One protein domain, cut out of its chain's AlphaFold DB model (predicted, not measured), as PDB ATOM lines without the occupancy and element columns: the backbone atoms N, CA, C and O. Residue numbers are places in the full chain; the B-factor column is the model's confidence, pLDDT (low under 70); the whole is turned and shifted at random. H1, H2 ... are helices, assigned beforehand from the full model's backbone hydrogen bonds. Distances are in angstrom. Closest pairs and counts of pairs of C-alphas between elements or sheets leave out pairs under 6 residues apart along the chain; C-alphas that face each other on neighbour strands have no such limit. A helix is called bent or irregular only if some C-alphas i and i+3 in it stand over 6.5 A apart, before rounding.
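AT A GLANCE: This is residues 598 to 694 of the 720 residues of an uncharacterized protein of Fischerella thermalis CCMEE 5273 (UniProt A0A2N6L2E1). A staggered helical hairpin of H3 and H4 makes the long axis: the two helices meet over residues 642 to 649 of H3 and 673 to 681 of H4, from where H3 runs on toward one end of the model and H4 toward the other. H1 crosses H3 on one side, while H2 lies near the beginning of H3 on the side away from H4, and a loose loop of residues 613 to 625 joins H1 to H2. The tip of H4 sticks out, with residues 688 to 693 standing free. The printed part has 97 residues, with four named helices in the order H1, H2, H3, H4 and no named strand, and its class is all helix. The whole is elongated, spanning 52 by 27 by 19 A, yet only just compact, close to loose, with a radius of gyration of the C-alphas of 14.9 A.

IN THESE COORDINATES: The printed part begins at Lys 598, whose C-alpha is at (96.301, 130.163, 130.157). H1 follows with residues 601 to 612; it begins at C-alpha 601, at (102.040, 134.326, 135.225), and measures 16.4 A from first to last C-alpha. Residues 613 to 625 belong to no named element. H2 takes residues 626 to 635 and measures 14.2 A. After residues 636 to 641 comes H3, residues 642 to 663, the longest helix by residues with 22; it measures 31.5 A and begins at C-alpha 642, at (88.869, 130.999, 136.227). Residues 664 to 672 then lead to H4, residues 673 to 692, which measures 27.9 A and ends at C-alpha 692, at (82.381, 130.270, 119.142). None of the four helices is bent or irregular.

HOW THE PARTS SIT: H1 touches H3, with 9 pairs of C-alphas within 8 A; the closest C-alphas are those of Ile 603 and Tyr 649, 6.1 A apart. H3 touches H1 with residues 645 to 655 alone. The two helices run the same way at a steep tilt of 51 degrees. H1 and H2 are apart, and H1 and H4 are apart too, but only just, with their closest C-alphas 8.2 A apart. H2 touches no helix. It is close to H3 but not clearly touching: their closest C-alphas, those of Ile 629 and Asp 644, are 6.7 A apart. H2 and H3 run opposite ways at a steep tilt of 43 degrees. H2 and H4 are apart. H3 and H4 form a helical hairpin, running opposite ways at a shallow tilt of 23 degrees. They touch with residues 642 to 649 of H3 and 673 to 681 of H4 alone, and their closest C-alphas, those of Leu 642 and Leu 680, are 6.6 A apart. Their centres are 21.9 A apart. In the backbones of H1, H3 and H4 every O i to N i+4 pair is within hydrogen-bond range; in H2, 5 of 6 such pairs are.

THE WHOLE: The two C-alphas farthest apart are those of Gly 664 and Thr 693, at 51.9 A, whereas the first and last printed C-alphas, those of Lys 598 and Pro 694, are 18.4 A apart. The printed part has no cut. The link from H1 to H2 is long, with 13 residues, and its C-alphas lie 12 to 19 A from the mean of the C-alphas. The links from H2 to H3, with 6 residues, and from H3 to H4, with 9, are short. The mean pLDDT of the printed part is 77.3. It is under 70 at 21 residues: residues 612 to 628, residue 660 and residues 666 to 668. The mean is 73 for H2 and 89 for H4.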
ATOM      1  N   LYS A 598      94.892 130.257 129.716       91.75
ATOM      2  CA  LYS A 598      96.301 130.163 130.157       91.75
ATOM      3  C   LYS A 598      96.450 130.556 131.640       91.75
ATOM      4  O   LYS A 598      95.791 131.494 132.095       91.75
ATOM      5  N   VAL A 599      97.314 129.867 132.390       89.38
ATOM      6  CA  VAL A 599      97.540 130.212 133.806       89.38
ATOM      7  C   VAL A 599      98.180 131.598 133.918       89.38
ATOM      8  O   VAL A 599      99.158 131.893 133.229       89.38
ATOM      9  N   HIS A 600      97.643 132.454 134.790       91.62
ATOM     10  CA  HIS A 600      98.185 133.792 135.010       91.62
ATOM     11  C   HIS A 600      99.646 133.723 135.512       91.62
ATOM     12  O   HIS A 600      99.903 133.007 136.485       91.62
ATOM     13  N   PRO A 601     100.608 134.478 134.933       88.19
ATOM     14  CA  PRO A 601     102.040 134.326 135.225       88.19
ATOM     15  C   PRO A 601     102.406 134.374 136.713       88.19
ATOM     16  O   PRO A 601     103.202 133.560 137.173       88.19
ATOM     17  N   TYR A 602     101.771 135.267 137.481       85.88
ATOM     18  CA  TYR A 602     101.947 135.347 138.937       85.88
ATOM     19  C   TYR A 602     101.537 134.048 139.656       85.88
ATOM     20  O   TYR A 602     102.293 133.535 140.475       85.88
ATOM     21  N   ILE A 603     100.381 133.468 139.305       85.50
ATOM     22  CA  ILE A 603      99.902 132.206 139.893       85.50
ATOM     23  C   ILE A 603     100.856 131.067 139.513       85.50
ATOM     24  O   ILE A 603     101.240 130.281 140.373       85.50
ATOM     25  N   ALA A 604     101.281 131.007 138.246       87.31
ATOM     26  CA  ALA A 604     102.207 129.986 137.762       87.31
ATOM     27  C   ALA A 604     103.569 130.038 138.484       87.31
ATOM     28  O   ALA A 604     104.086 128.993 138.884       87.31
ATOM     29  N   GLN A 605     104.133 131.235 138.691       85.44
ATOM     30  CA  GLN A 605     105.381 131.411 139.436       85.44
ATOM     31  C   GLN A 605     105.221 130.994 140.903       85.44
ATOM     32  O   GLN A 605     105.965 130.138 141.379       85.44
ATOM     33  N   GLU A 606     104.250 131.570 141.609       82.31
ATOM     34  CA  GLU A 606     104.049 131.346 143.045       82.31
ATOM     35  C   GLU A 606     103.714 129.878 143.352       82.31
ATOM     36  O   GLU A 606     104.258 129.296 144.292       82.31
ATOM     37  N   TRP A 607     102.897 129.226 142.515       82.56
ATOM     38  CA  TRP A 607     102.608 127.794 142.625       82.56
ATOM     39  C   TRP A 607     103.858 126.935 142.391       82.56
ATOM     40  O   TRP A 607     104.096 125.961 143.113       82.56
ATOM     41  N   ALA A 608     104.703 127.304 141.421       82.56
ATOM     42  CA  ALA A 608     105.973 126.627 141.172       82.56
ATOM     43  C   ALA A 608     106.992 126.841 142.306       82.56
ATOM     44  O   ALA A 608     107.777 125.941 142.594       82.56
ATOM     45  N   GLU A 609     107.007 127.998 142.971       76.81
ATOM     46  CA  GLU A 609     107.849 128.241 144.150       76.81
ATOM     47  C   GLU A 609     107.347 127.488 145.392       76.81
ATOM     48  O   GLU A 609     108.152 126.914 146.127       76.81
ATOM     49  N   MET A 610     106.027 127.436 145.595       73.19
ATOM     50  CA  MET A 610     105.376 126.701 146.685       73.19
ATOM     51  C   MET A 610     105.619 125.189 146.576       73.19
ATOM     52  O   MET A 610     106.039 124.551 147.539       73.19
ATOM     53  N   THR A 611     105.448 124.615 145.383       71.00
ATOM     54  CA  THR A 611     105.691 123.180 145.136       71.00
ATOM     55  C   THR A 611     107.173 122.793 145.232       71.00
ATOM     56  O   THR A 611     107.487 121.738 145.785       71.00
ATOM     57  N   LYS A 612     108.107 123.653 144.795       68.44
ATOM     58  CA  LYS A 612     109.564 123.406 144.905       68.44
ATOM     59  C   LYS A 612     110.088 123.331 146.342       68.44
ATOM     60  O   LYS A 612     111.117 122.698 146.559       68.44
ATOM     61  N   LYS A 613     109.425 123.965 147.317       59.81
ATOM     62  CA  LYS A 613     109.883 124.011 148.724       59.81
ATOM     63  C   LYS A 613     109.557 122.747 149.539       59.81
ATOM     64  O   LYS A 613     110.025 122.628 150.668       59.81
ATOM     65  N   GLY A 614     108.851 121.777 148.949       50.81
ATOM     66  CA  GLY A 614     108.661 120.427 149.492       50.81
ATOM     67  C   GLY A 614     107.239 120.148 149.994       50.81
ATOM     68  O   GLY A 614     106.699 120.867 150.831       50.81
ATOM     69  N   GLY A 615     106.643 119.048 149.518       47.03
ATOM     70  CA  GLY A 615     105.241 118.672 149.771       47.03
ATOM     71  C   GLY A 615     104.855 118.360 151.227       47.03
ATOM     72  O   GLY A 615     103.682 118.153 151.513       47.03
ATOM     73  N   LEU A 616     105.809 118.332 152.162       43.44
ATOM     74  CA  LEU A 616     105.584 117.927 153.558       43.44
ATOM     75  C   LEU A 616     105.064 119.055 154.470       43.44
ATOM     76  O   LEU A 616     104.578 118.770 155.559       43.44
ATOM     77  N   ALA A 617     105.139 120.321 154.047       48.81
ATOM     78  CA  ALA A 617     104.653 121.469 154.829       48.81
ATOM     79  C   ALA A 617     103.143 121.759 154.655       48.81
ATOM     80  O   ALA A 617     102.612 122.705 155.237       48.81
ATOM     81  N   TRP A 618     102.438 120.966 153.844       58.50
ATOM     82  CA  TRP A 618     101.045 121.209 153.480       58.50
ATOM     83  C   TRP A 618     100.128 120.573 154.532       58.50
ATOM     84  O   TRP A 618      99.905 119.361 154.532       58.50
ATOM     85  N   GLY A 619      99.575 121.382 155.440       52.84
ATOM     86  CA  GLY A 619      98.507 120.919 156.334       52.84
ATOM     87  C   GLY A 619      97.313 120.423 155.510       52.84
ATOM     88  O   GLY A 619      96.931 121.093 154.557       52.84
ATOM     89  N   GLY A 620      96.721 119.274 155.860       50.69
ATOM     90  CA  GLY A 620      95.849 118.497 154.957       50.69
ATOM     91  C   GLY A 620      94.711 119.262 154.259       50.69
ATOM     92  O   GLY A 620      94.399 118.970 153.110       50.69
ATOM     93  N   VAL A 621      94.156 120.299 154.895       48.50
ATOM     94  CA  VAL A 621      93.125 121.180 154.306       48.50
ATOM     95  C   VAL A 621      93.631 121.941 153.065       48.50
ATOM     96  O   VAL A 621      92.868 122.186 152.140       48.50
ATOM     97  N   LEU A 622      94.926 122.272 152.998       52.56
ATOM     98  CA  LEU A 622      95.555 122.901 151.828       52.56
ATOM     99  C   LEU A 622      95.849 121.912 150.688       52.56
ATOM    100  O   LEU A 622      96.128 122.370 149.582       52.56
ATOM    101  N   ASN A 623      95.779 120.593 150.925       57.91
ATOM    102  CA  ASN A 623      95.985 119.564 149.895       57.91
ATOM    103  C   ASN A 623      94.719 119.242 149.082       57.91
ATOM    104  O   ASN A 623      94.818 118.781 147.943       57.91
ATOM    105  N   GLN A 624      93.531 119.496 149.637       57.31
ATOM    106  CA  GLN A 624      92.257 119.112 149.028       57.31
ATOM    107  C   GLN A 624      92.043 119.781 147.654       57.31
ATOM    108  O   GLN A 624      92.168 120.999 147.511       57.31
ATOM    109  N   GLY A 625      91.732 118.977 146.632       61.38
ATOM    110  CA  GLY A 625      91.508 119.432 145.250       61.38
ATOM    111  C   GLY A 625      92.773 119.802 144.458       61.38
ATOM    112  O   GLY A 625      92.669 120.250 143.322       61.38
ATOM    113  N   ASN A 626      93.983 119.634 145.005       68.19
ATOM    114  CA  ASN A 626      95.204 119.962 144.251       68.19
ATOM    115  C   ASN A 626      95.524 118.928 143.169       68.19
ATOM    116  O   ASN A 626      96.042 119.291 142.119       68.19
ATOM    117  N   GLU A 627      95.205 117.659 143.412       67.94
ATOM    118  CA  GLU A 627      95.356 116.587 142.422       67.94
ATOM    119  C   GLU A 627      94.412 116.805 141.234       67.94
ATOM    120  O   GLU A 627      94.839 116.674 140.092       67.94
ATOM    121  N   GLU A 628      93.182 117.260 141.493       69.62
ATOM    122  CA  GLU A 628      92.205 117.675 140.478       69.62
ATOM    123  C   GLU A 628      92.730 118.847 139.630       69.62
ATOM    124  O   GLU A 628      92.759 118.754 138.407       69.62
ATOM    125  N   ILE A 629      93.238 119.914 140.262       71.56
ATOM    126  CA  ILE A 629      93.848 121.064 139.567       71.56
ATOM    127  C   ILE A 629      95.066 120.627 138.731       71.56
ATOM    128  O   ILE A 629      95.226 121.053 137.586       71.56
ATOM    129  N   LEU A 630      95.923 119.753 139.270       73.19
ATOM    130  CA  LEU A 630      97.079 119.199 138.556       73.19
ATOM    131  C   LEU A 630      96.682 118.245 137.423       73.19
ATOM    132  O   LEU A 630      97.448 118.099 136.472       73.19
ATOM    133  N   GLN A 631      95.522 117.595 137.510       71.69
ATOM    134  CA  GLN A 631      94.988 116.733 136.463       71.69
ATOM    135  C   GLN A 631      94.362 117.578 135.345       71.69
ATOM    136  O   GLN A 631      94.829 117.496 134.210       71.69
ATOM    137  N   LYS A 632      93.478 118.527 135.687       76.06
ATOM    138  CA  LYS A 632      92.960 119.563 134.775       76.06
ATOM    139  C   LYS A 632      94.085 120.276 134.013       76.06
ATOM    140  O   LYS A 632      93.948 120.488 132.813       76.06
ATOM    141  N   LEU A 633      95.213 120.588 134.663       76.00
ATOM    142  CA  LEU A 633      96.390 121.187 134.014       76.00
ATOM    143  C   LEU A 633      97.035 120.308 132.931       76.00
ATOM    144  O   LEU A 633      97.549 120.854 131.956       76.00
ATOM    145  N   LYS A 634      97.037 118.979 133.082       77.19
ATOM    146  CA  LYS A 634      97.505 118.060 132.027       77.19
ATOM    147  C   LYS A 634      96.482 118.021 130.897       77.19
ATOM    148  O   LYS A 634      96.832 118.245 129.743       77.19
ATOM    149  N   ASP A 635      95.222 117.798 131.261       78.00
ATOM    150  CA  ASP A 635      94.138 117.489 130.328       78.00
ATOM    151  C   ASP A 635      93.738 118.698 129.467       78.00
ATOM    152  O   ASP A 635      93.274 118.526 128.344       78.00
ATOM    153  N   ASN A 636      93.985 119.920 129.957       79.69
ATOM    154  CA  ASN A 636      93.744 121.185 129.255       79.69
ATOM    155  C   ASN A 636      95.034 121.821 128.685       79.69
ATOM    156  O   ASN A 636      95.087 123.037 128.485       79.69
ATOM    157  N   ASN A 637      96.098 121.041 128.441       82.19
ATOM    158  CA  ASN A 637      97.367 121.517 127.854       82.19
ATOM    159  C   ASN A 637      97.981 122.744 128.576       82.19
ATOM    160  O   ASN A 637      98.466 123.683 127.943       82.19
ATOM    161  N   GLY A 638      97.947 122.764 129.912       80.19
ATOM    162  CA  GLY A 638      98.474 123.862 130.733       80.19
ATOM    163  C   GLY A 638      97.555 125.083 130.867       80.19
ATOM    164  O   GLY A 638      97.989 126.107 131.402       80.19
ATOM    165  N   LYS A 639      96.300 125.003 130.408       87.56
ATOM    166  CA  LYS A 639      95.234 125.965 130.735       87.56
ATOM    167  C   LYS A 639      94.455 125.526 131.987       87.56
ATOM    168  O   LYS A 639      94.484 124.357 132.362       87.56
ATOM    169  N   LEU A 640      93.739 126.459 132.616       86.56
ATOM    170  CA  LEU A 640      92.797 126.218 133.717       86.56
ATOM    171  C   LEU A 640      91.603 127.189 133.673       86.56
ATOM    172  O   LEU A 640      91.789 128.349 133.284       86.56
ATOM    173  N   PRO A 641      90.410 126.772 134.132       87.38
ATOM    174  CA  PRO A 641      89.270 127.665 134.340       87.38
ATOM    175  C   PRO A 641      89.540 128.781 135.365       87.38
ATOM    176  O   PRO A 641      90.459 128.703 136.184       87.38
ATOM    177  N   LEU A 642      88.717 129.836 135.339       90.25
ATOM    178  CA  LEU A 642      88.869 130.999 136.227       90.25
ATOM    179  C   LEU A 642      88.699 130.637 137.709       90.25
ATOM    180  O   LEU A 642      89.467 131.123 138.539       90.25
ATOM    181  N   ALA A 643      87.734 129.772 138.032       85.00
ATOM    182  CA  ALA A 643      87.498 129.297 139.391       85.00
ATOM    183  C   ALA A 643      88.707 128.542 139.971       85.00
ATOM    184  O   ALA A 643      89.163 128.875 141.067       85.00
ATOM    185  N   ASP A 644      89.276 127.591 139.223       86.19
ATOM    186  CA  ASP A 644      90.484 126.851 139.612       86.19
ATOM    187  C   ASP A 644      91.673 127.791 139.854       86.19
ATOM    188  O   ASP A 644      92.337 127.696 140.886       86.19
ATOM    189  N   GLN A 645      91.919 128.750 138.955       89.19
ATOM    190  CA  GLN A 645      93.012 129.714 139.128       89.19
ATOM    191  C   GLN A 645      92.796 130.640 140.334       89.19
ATOM    192  O   GLN A 645      93.732 130.917 141.089       89.19
ATOM    193  N   ARG A 646      91.560 131.089 140.568       86.19
ATOM    194  CA  ARG A 646      91.205 131.894 141.743       86.19
ATOM    195  C   ARG A 646      91.395 131.108 143.045       86.19
ATOM    196  O   ARG A 646      91.939 131.649 144.008       86.19
ATOM    197  N   GLU A 647      91.041 129.826 143.060       83.25
ATOM    198  CA  GLU A 647      91.276 128.929 144.195       83.25
ATOM    199  C   GLU A 647      92.781 128.658 144.415       83.25
ATOM    200  O   GLU A 647      93.256 128.731 145.550       83.25
ATOM    201  N   MET A 648      93.574 128.463 143.350       81.56
ATOM    202  CA  MET A 648      95.045 128.389 143.442       81.56
ATOM    203  C   MET A 648      95.641 129.649 144.081       81.56
ATOM    204  O   MET A 648      96.473 129.538 144.983       81.56
ATOM    205  N   TYR A 649      95.206 130.843 143.659       83.81
ATOM    206  CA  TYR A 649      95.641 132.106 144.261       83.81
ATOM    207  C   TYR A 649      95.306 132.159 145.759       83.81
ATOM    208  O   TYR A 649      96.153 132.526 146.572       83.81
ATOM    209  N   LEU A 650      94.101 131.748 146.161       80.00
ATOM    210  CA  LEU A 650      93.683 131.756 147.568       80.00
ATOM    211  C   LEU A 650      94.466 130.737 148.421       80.00
ATOM    212  O   LEU A 650      94.758 131.009 149.593       80.00
ATOM    213  N   LYS A 651      94.894 129.613 147.834       78.12
ATOM    214  CA  LYS A 651      95.832 128.661 148.452       78.12
ATOM    215  C   LYS A 651      97.244 129.252 148.592       78.12
ATOM    216  O   LYS A 651      97.803 129.192 149.687       78.12
ATOM    217  N   ILE A 652      97.770 129.913 147.554       78.75
ATOM    218  CA  ILE A 652      99.055 130.649 147.575       78.75
ATOM    219  C   ILE A 652      99.063 131.723 148.673       78.75
ATOM    220  O   ILE A 652      99.981 131.755 149.496       78.75
ATOM    221  N   MET A 653      98.020 132.563 148.733       78.06
ATOM    222  CA  MET A 653      97.821 133.578 149.778       78.06
ATOM    223  C   MET A 653      97.919 132.962 151.177       78.06
ATOM    224  O   MET A 653      98.651 133.456 152.039       78.06
ATOM    225  N   THR A 654      97.197 131.860 151.399       75.88
ATOM    226  CA  THR A 654      97.128 131.183 152.699       75.88
ATOM    227  C   THR A 654      98.476 130.564 153.080       75.88
ATOM    228  O   THR A 654      98.931 130.737 154.210       75.88
ATOM    229  N   HIS A 655      99.159 129.910 152.136       75.50
ATOM    230  CA  HIS A 655     100.490 129.339 152.349       75.50
ATOM    231  C   HIS A 655     101.529 130.415 152.688       75.50
ATOM    232  O   HIS A 655     102.195 130.314 153.716       75.50
ATOM    233  N   LYS A 656     101.642 131.479 151.877       75.38
ATOM    234  CA  LYS A 656     102.575 132.588 152.146       75.38
ATOM    235  C   LYS A 656     102.291 133.275 153.484       75.38
ATOM    236  O   LYS A 656     103.235 133.609 154.190       75.38
ATOM    237  N   THR A 657     101.020 133.426 153.865       74.31
ATOM    238  CA  THR A 657     100.640 133.992 155.172       74.31
ATOM    239  C   THR A 657     101.097 133.110 156.335       74.31
ATOM    240  O   THR A 657     101.672 133.618 157.296       74.31
ATOM    241  N   ASN A 658     100.914 131.791 156.232       73.44
ATOM    242  CA  ASN A 658     101.394 130.842 157.239       73.44
ATOM    243  C   ASN A 658     102.931 130.819 157.331       73.44
ATOM    244  O   ASN A 658     103.472 130.797 158.436       73.44
ATOM    245  N   GLU A 659     103.639 130.847 156.197       73.56
ATOM    246  CA  GLU A 659     105.107 130.862 156.164       73.56
ATOM    247  C   GLU A 659     105.690 132.148 156.753       73.56
ATOM    248  O   GLU A 659     106.565 132.075 157.614       73.56
ATOM    249  N   ALA A 660     105.168 133.314 156.371       69.75
ATOM    250  CA  ALA A 660     105.579 134.591 156.949       69.75
ATOM    251  C   ALA A 660     105.343 134.619 158.469       69.75
ATOM    252  O   ALA A 660     106.245 134.962 159.232       69.75
ATOM    253  N   GLN A 661     104.177 134.146 158.935       70.75
ATOM    254  CA  GLN A 661     103.894 134.017 160.369       70.75
ATOM    255  C   GLN A 661     104.873 133.056 161.073       70.75
ATOM    256  O   GLN A 661     105.288 133.332 162.197       70.75
ATOM    257  N   ARG A 662     105.275 131.953 160.422       72.94
ATOM    258  CA  ARG A 662     106.267 130.991 160.940       72.94
ATOM    259  C   ARG A 662     107.684 131.573 161.007       72.94
ATOM    260  O   ARG A 662     108.450 131.182 161.885       72.94
ATOM    261  N   LEU A 663     108.024 132.492 160.104       76.19
ATOM    262  CA  LEU A 663     109.322 133.174 160.034       76.19
ATOM    263  C   LEU A 663     109.379 134.477 160.858       76.19
ATOM    264  O   LEU A 663     110.462 135.018 161.068       76.19
ATOM    265  N   GLY A 664     108.239 134.967 161.357       74.00
ATOM    266  CA  GLY A 664     108.132 136.250 162.064       74.00
ATOM    267  C   GLY A 664     108.095 137.475 161.137       74.00
ATOM    268  O   GLY A 664     108.290 138.601 161.593       74.00
ATOM    269  N   GLU A 665     107.850 137.270 159.843       75.12
ATOM    270  CA  GLU A 665     107.776 138.320 158.828       75.12
ATOM    271  C   GLU A 665     106.431 139.061 158.912       75.12
ATOM    272  O   GLU A 665     105.357 138.462 158.881       75.12
ATOM    273  N   SER A 666     106.483 140.391 159.016       59.84
ATOM    274  CA  SER A 666     105.304 141.250 159.220       59.84
ATOM    275  C   SER A 666     104.719 141.848 157.937       59.84
ATOM    276  O   SER A 666     103.722 142.564 157.992       59.84
ATOM    277  N   THR A 667     105.354 141.617 156.786       58.41
ATOM    278  CA  THR A 667     104.991 142.210 155.492       58.41
ATOM    279  C   THR A 667     105.112 141.153 154.406       58.41
ATOM    280  O   THR A 667     106.159 140.529 154.274       58.41
ATOM    281  N   ILE A 668     104.051 140.973 153.619       65.56
ATOM    282  CA  ILE A 668     103.994 140.000 152.527       65.56
ATOM    283  C   ILE A 668     103.469 140.720 151.291       65.56
ATOM    284  O   ILE A 668     102.391 141.316 151.332       65.56
ATOM    285  N   GLU A 669     104.228 140.681 150.199       70.88
ATOM    286  CA  GLU A 669     103.803 141.271 148.933       70.88
ATOM    287  C   GLU A 669     102.990 140.267 148.104       70.88
ATOM    288  O   GLU A 669     103.378 139.107 147.933       70.88
ATOM    289  N   PHE A 670     101.852 140.740 147.592       74.38
ATOM    290  CA  PHE A 670     100.917 139.984 146.768       74.38
ATOM    291  C   PHE A 670     100.373 140.866 145.638       74.38
ATOM    292  O   PHE A 670      99.909 141.986 145.880       74.38
ATOM    293  N   THR A 671     100.348 140.353 144.407       77.00
ATOM    294  CA  THR A 671      99.583 140.980 143.318       77.00
ATOM    295  C   THR A 671      98.094 140.905 143.654       77.00
ATOM    296  O   THR A 671      97.564 139.815 143.836       77.00
ATOM    297  N   ARG A 672      97.396 142.048 143.736       77.06
ATOM    298  CA  ARG A 672      95.977 142.074 144.138       77.06
ATOM    299  C   ARG A 672      95.118 141.220 143.200       77.06
ATOM    300  O   ARG A 672      95.094 141.484 141.997       77.06
ATOM    301  N   LEU A 673      94.333 140.304 143.774       80.94
ATOM    302  CA  LEU A 673      93.417 139.403 143.057       80.94
ATOM    303  C   LEU A 673      92.595 140.101 141.964       80.94
ATOM    304  O   LEU A 673      92.486 139.575 140.866       80.94
ATOM    305  N   LYS A 674      92.084 141.313 142.217       82.00
ATOM    306  CA  LYS A 674      91.289 142.072 141.239       82.00
ATOM    307  C   LYS A 674      91.996 142.297 139.890       82.00
ATOM    308  O   LYS A 674      91.336 142.221 138.861       82.00
ATOM    309  N   TYR A 675      93.312 142.532 139.874       83.88
ATOM    310  CA  TYR A 675      94.057 142.685 138.615       83.88
ATOM    311  C   TYR A 675      94.203 141.343 137.885       83.88
ATOM    312  O   TYR A 675      93.967 141.265 136.686       83.88
ATOM    313  N   ILE A 676      94.487 140.271 138.630       84.19
ATOM    314  CA  ILE A 676      94.574 138.904 138.096       84.19
ATOM    315  C   ILE A 676      93.227 138.476 137.493       84.19
ATOM    316  O   ILE A 676      93.184 137.938 136.391       84.19
ATOM    317  N   MET A 677      92.118 138.749 138.186       87.31
ATOM    318  CA  MET A 677      90.777 138.433 137.691       87.31
ATOM    319  C   MET A 677      90.396 139.258 136.462       87.31
ATOM    320  O   MET A 677      89.741 138.719 135.578       87.31
ATOM    321  N   GLN A 678      90.818 140.523 136.375       89.19
ATOM    322  CA  GLN A 678      90.598 141.358 135.193       89.19
ATOM    323  C   GLN A 678      91.301 140.768 133.956       89.19
ATOM    324  O   GLN A 678      90.663 140.613 132.913       89.19
ATOM    325  N   ASP A 679      92.570 140.376 134.087       91.50
ATOM    326  CA  ASP A 679      93.330 139.733 133.010       91.50
ATOM    327  C   ASP A 679      92.702 138.387 132.603       91.50
ATOM    328  O   ASP A 679      92.490 138.126 131.417       91.50
ATOM    329  N   LEU A 680      92.318 137.551 133.575       90.19
ATOM    330  CA  LEU A 680      91.669 136.261 133.314       90.19
ATOM    331  C   LEU A 680      90.285 136.408 132.656       90.19
ATOM    332  O   LEU A 680      89.966 135.649 131.740       90.19
ATOM    333  N   GLN A 681      89.473 137.388 133.072       91.88
ATOM    334  CA  GLN A 681      88.182 137.703 132.443       91.88
ATOM    335  C   GLN A 681      88.348 138.253 131.022       91.88
ATOM    336  O   GLN A 681      87.492 138.001 130.173       91.88
ATOM    337  N   GLN A 682      89.438 138.970 130.728       93.75
ATOM    338  CA  GLN A 682      89.760 139.344 129.352       93.75
ATOM    339  C   GLN A 682      90.125 138.104 128.525       93.75
ATOM    340  O   GLN A 682      89.584 137.922 127.434       93.75
ATOM    341  N   TRP A 683      90.979 137.215 129.039       94.06
ATOM    342  CA  TRP A 683      91.392 136.019 128.297       94.06
ATOM    343  C   TRP A 683      90.233 135.037 128.079       94.06
ATOM    344  O   TRP A 683      90.130 134.473 126.995       94.06
ATOM    345  N   ARG A 684      89.300 134.881 129.033       93.44
ATOM    346  CA  ARG A 684      88.077 134.084 128.813       93.44
ATOM    347  C   ARG A 684      87.188 134.715 127.734       93.44
ATOM    348  O   ARG A 684      86.700 133.985 126.877       93.44
ATOM    349  N   ALA A 685      87.044 136.042 127.687       93.00
ATOM    350  CA  ALA A 685      86.330 136.712 126.592       93.00
ATOM    351  C   ALA A 685      87.017 136.527 125.223       93.00
ATOM    352  O   ALA A 685      86.334 136.392 124.204       93.00
ATOM    353  N   GLU A 686      88.351 136.516 125.181       92.88
ATOM    354  CA  GLU A 686      89.141 136.250 123.971       92.88
ATOM    355  C   GLU A 686      88.990 134.795 123.495       92.88
ATOM    356  O   GLU A 686      88.794 134.567 122.301       92.88
ATOM    357  N   GLU A 687      89.028 133.822 124.410       91.75
ATOM    358  CA  GLU A 687      88.860 132.390 124.118       91.75
ATOM    359  C   GLU A 687      87.412 132.078 123.694       91.75
ATOM    360  O   GLU A 687      87.218 131.442 122.662       91.75
ATOM    361  N   ILE A 688      86.387 132.627 124.369       90.38
ATOM    362  CA  ILE A 688      84.973 132.546 123.937       90.38
ATOM    363  C   ILE A 688      84.814 133.082 122.506       90.38
ATOM    364  O   ILE A 688      84.175 132.450 121.658       90.38
ATOM    365  N   LYS A 689      85.411 134.243 122.202       90.44
ATOM    366  CA  LYS A 689      85.329 134.832 120.859       90.44
ATOM    367  C   LYS A 689      86.009 133.946 119.817       90.44
ATOM    368  O   LYS A 689      85.395 133.709 118.780       90.44
ATOM    369  N   GLN A 690      87.197 133.411 120.098       89.31
ATOM    370  CA  GLN A 690      87.911 132.487 119.204       89.31
ATOM    371  C   GLN A 690      87.184 131.145 119.017       89.31
ATOM    372  O   GLN A 690      87.119 130.639 117.899       89.31
ATOM    373  N   GLN A 691      86.610 130.579 120.080       88.88
ATOM    374  CA  GLN A 691      85.993 129.254 120.058       88.88
ATOM    375  C   GLN A 691      84.625 129.239 119.366       88.88
ATOM    376  O   GLN A 691      84.343 128.282 118.639       88.88
ATOM    377  N   PHE A 692      83.788 130.262 119.578       88.00
ATOM    378  CA  PHE A 692      82.381 130.270 119.142       88.00
ATOM    379  C   PHE A 692      82.057 131.300 118.052       88.00
ATOM    380  O   PHE A 692      81.148 131.080 117.257       88.00
ATOM    381  N   THR A 693      82.803 132.407 117.967       87.62
ATOM    382  CA  THR A 693      82.574 133.471 116.966       87.62
ATOM    383  C   THR A 693      83.873 133.959 116.296       87.62
ATOM    384  O   THR A 693      84.119 135.171 116.264       87.62
ATOM    385  N   PRO A 694      84.739 133.054 115.793       86.44
ATOM    386  CA  PRO A 694      86.038 133.435 115.247       86.44
ATOM    387  C   PRO A 694      85.895 134.426 114.090       86.44
ATOM    388  O   PRO A 694      85.062 134.260 113.199       86.44
TER     389      PRO A 694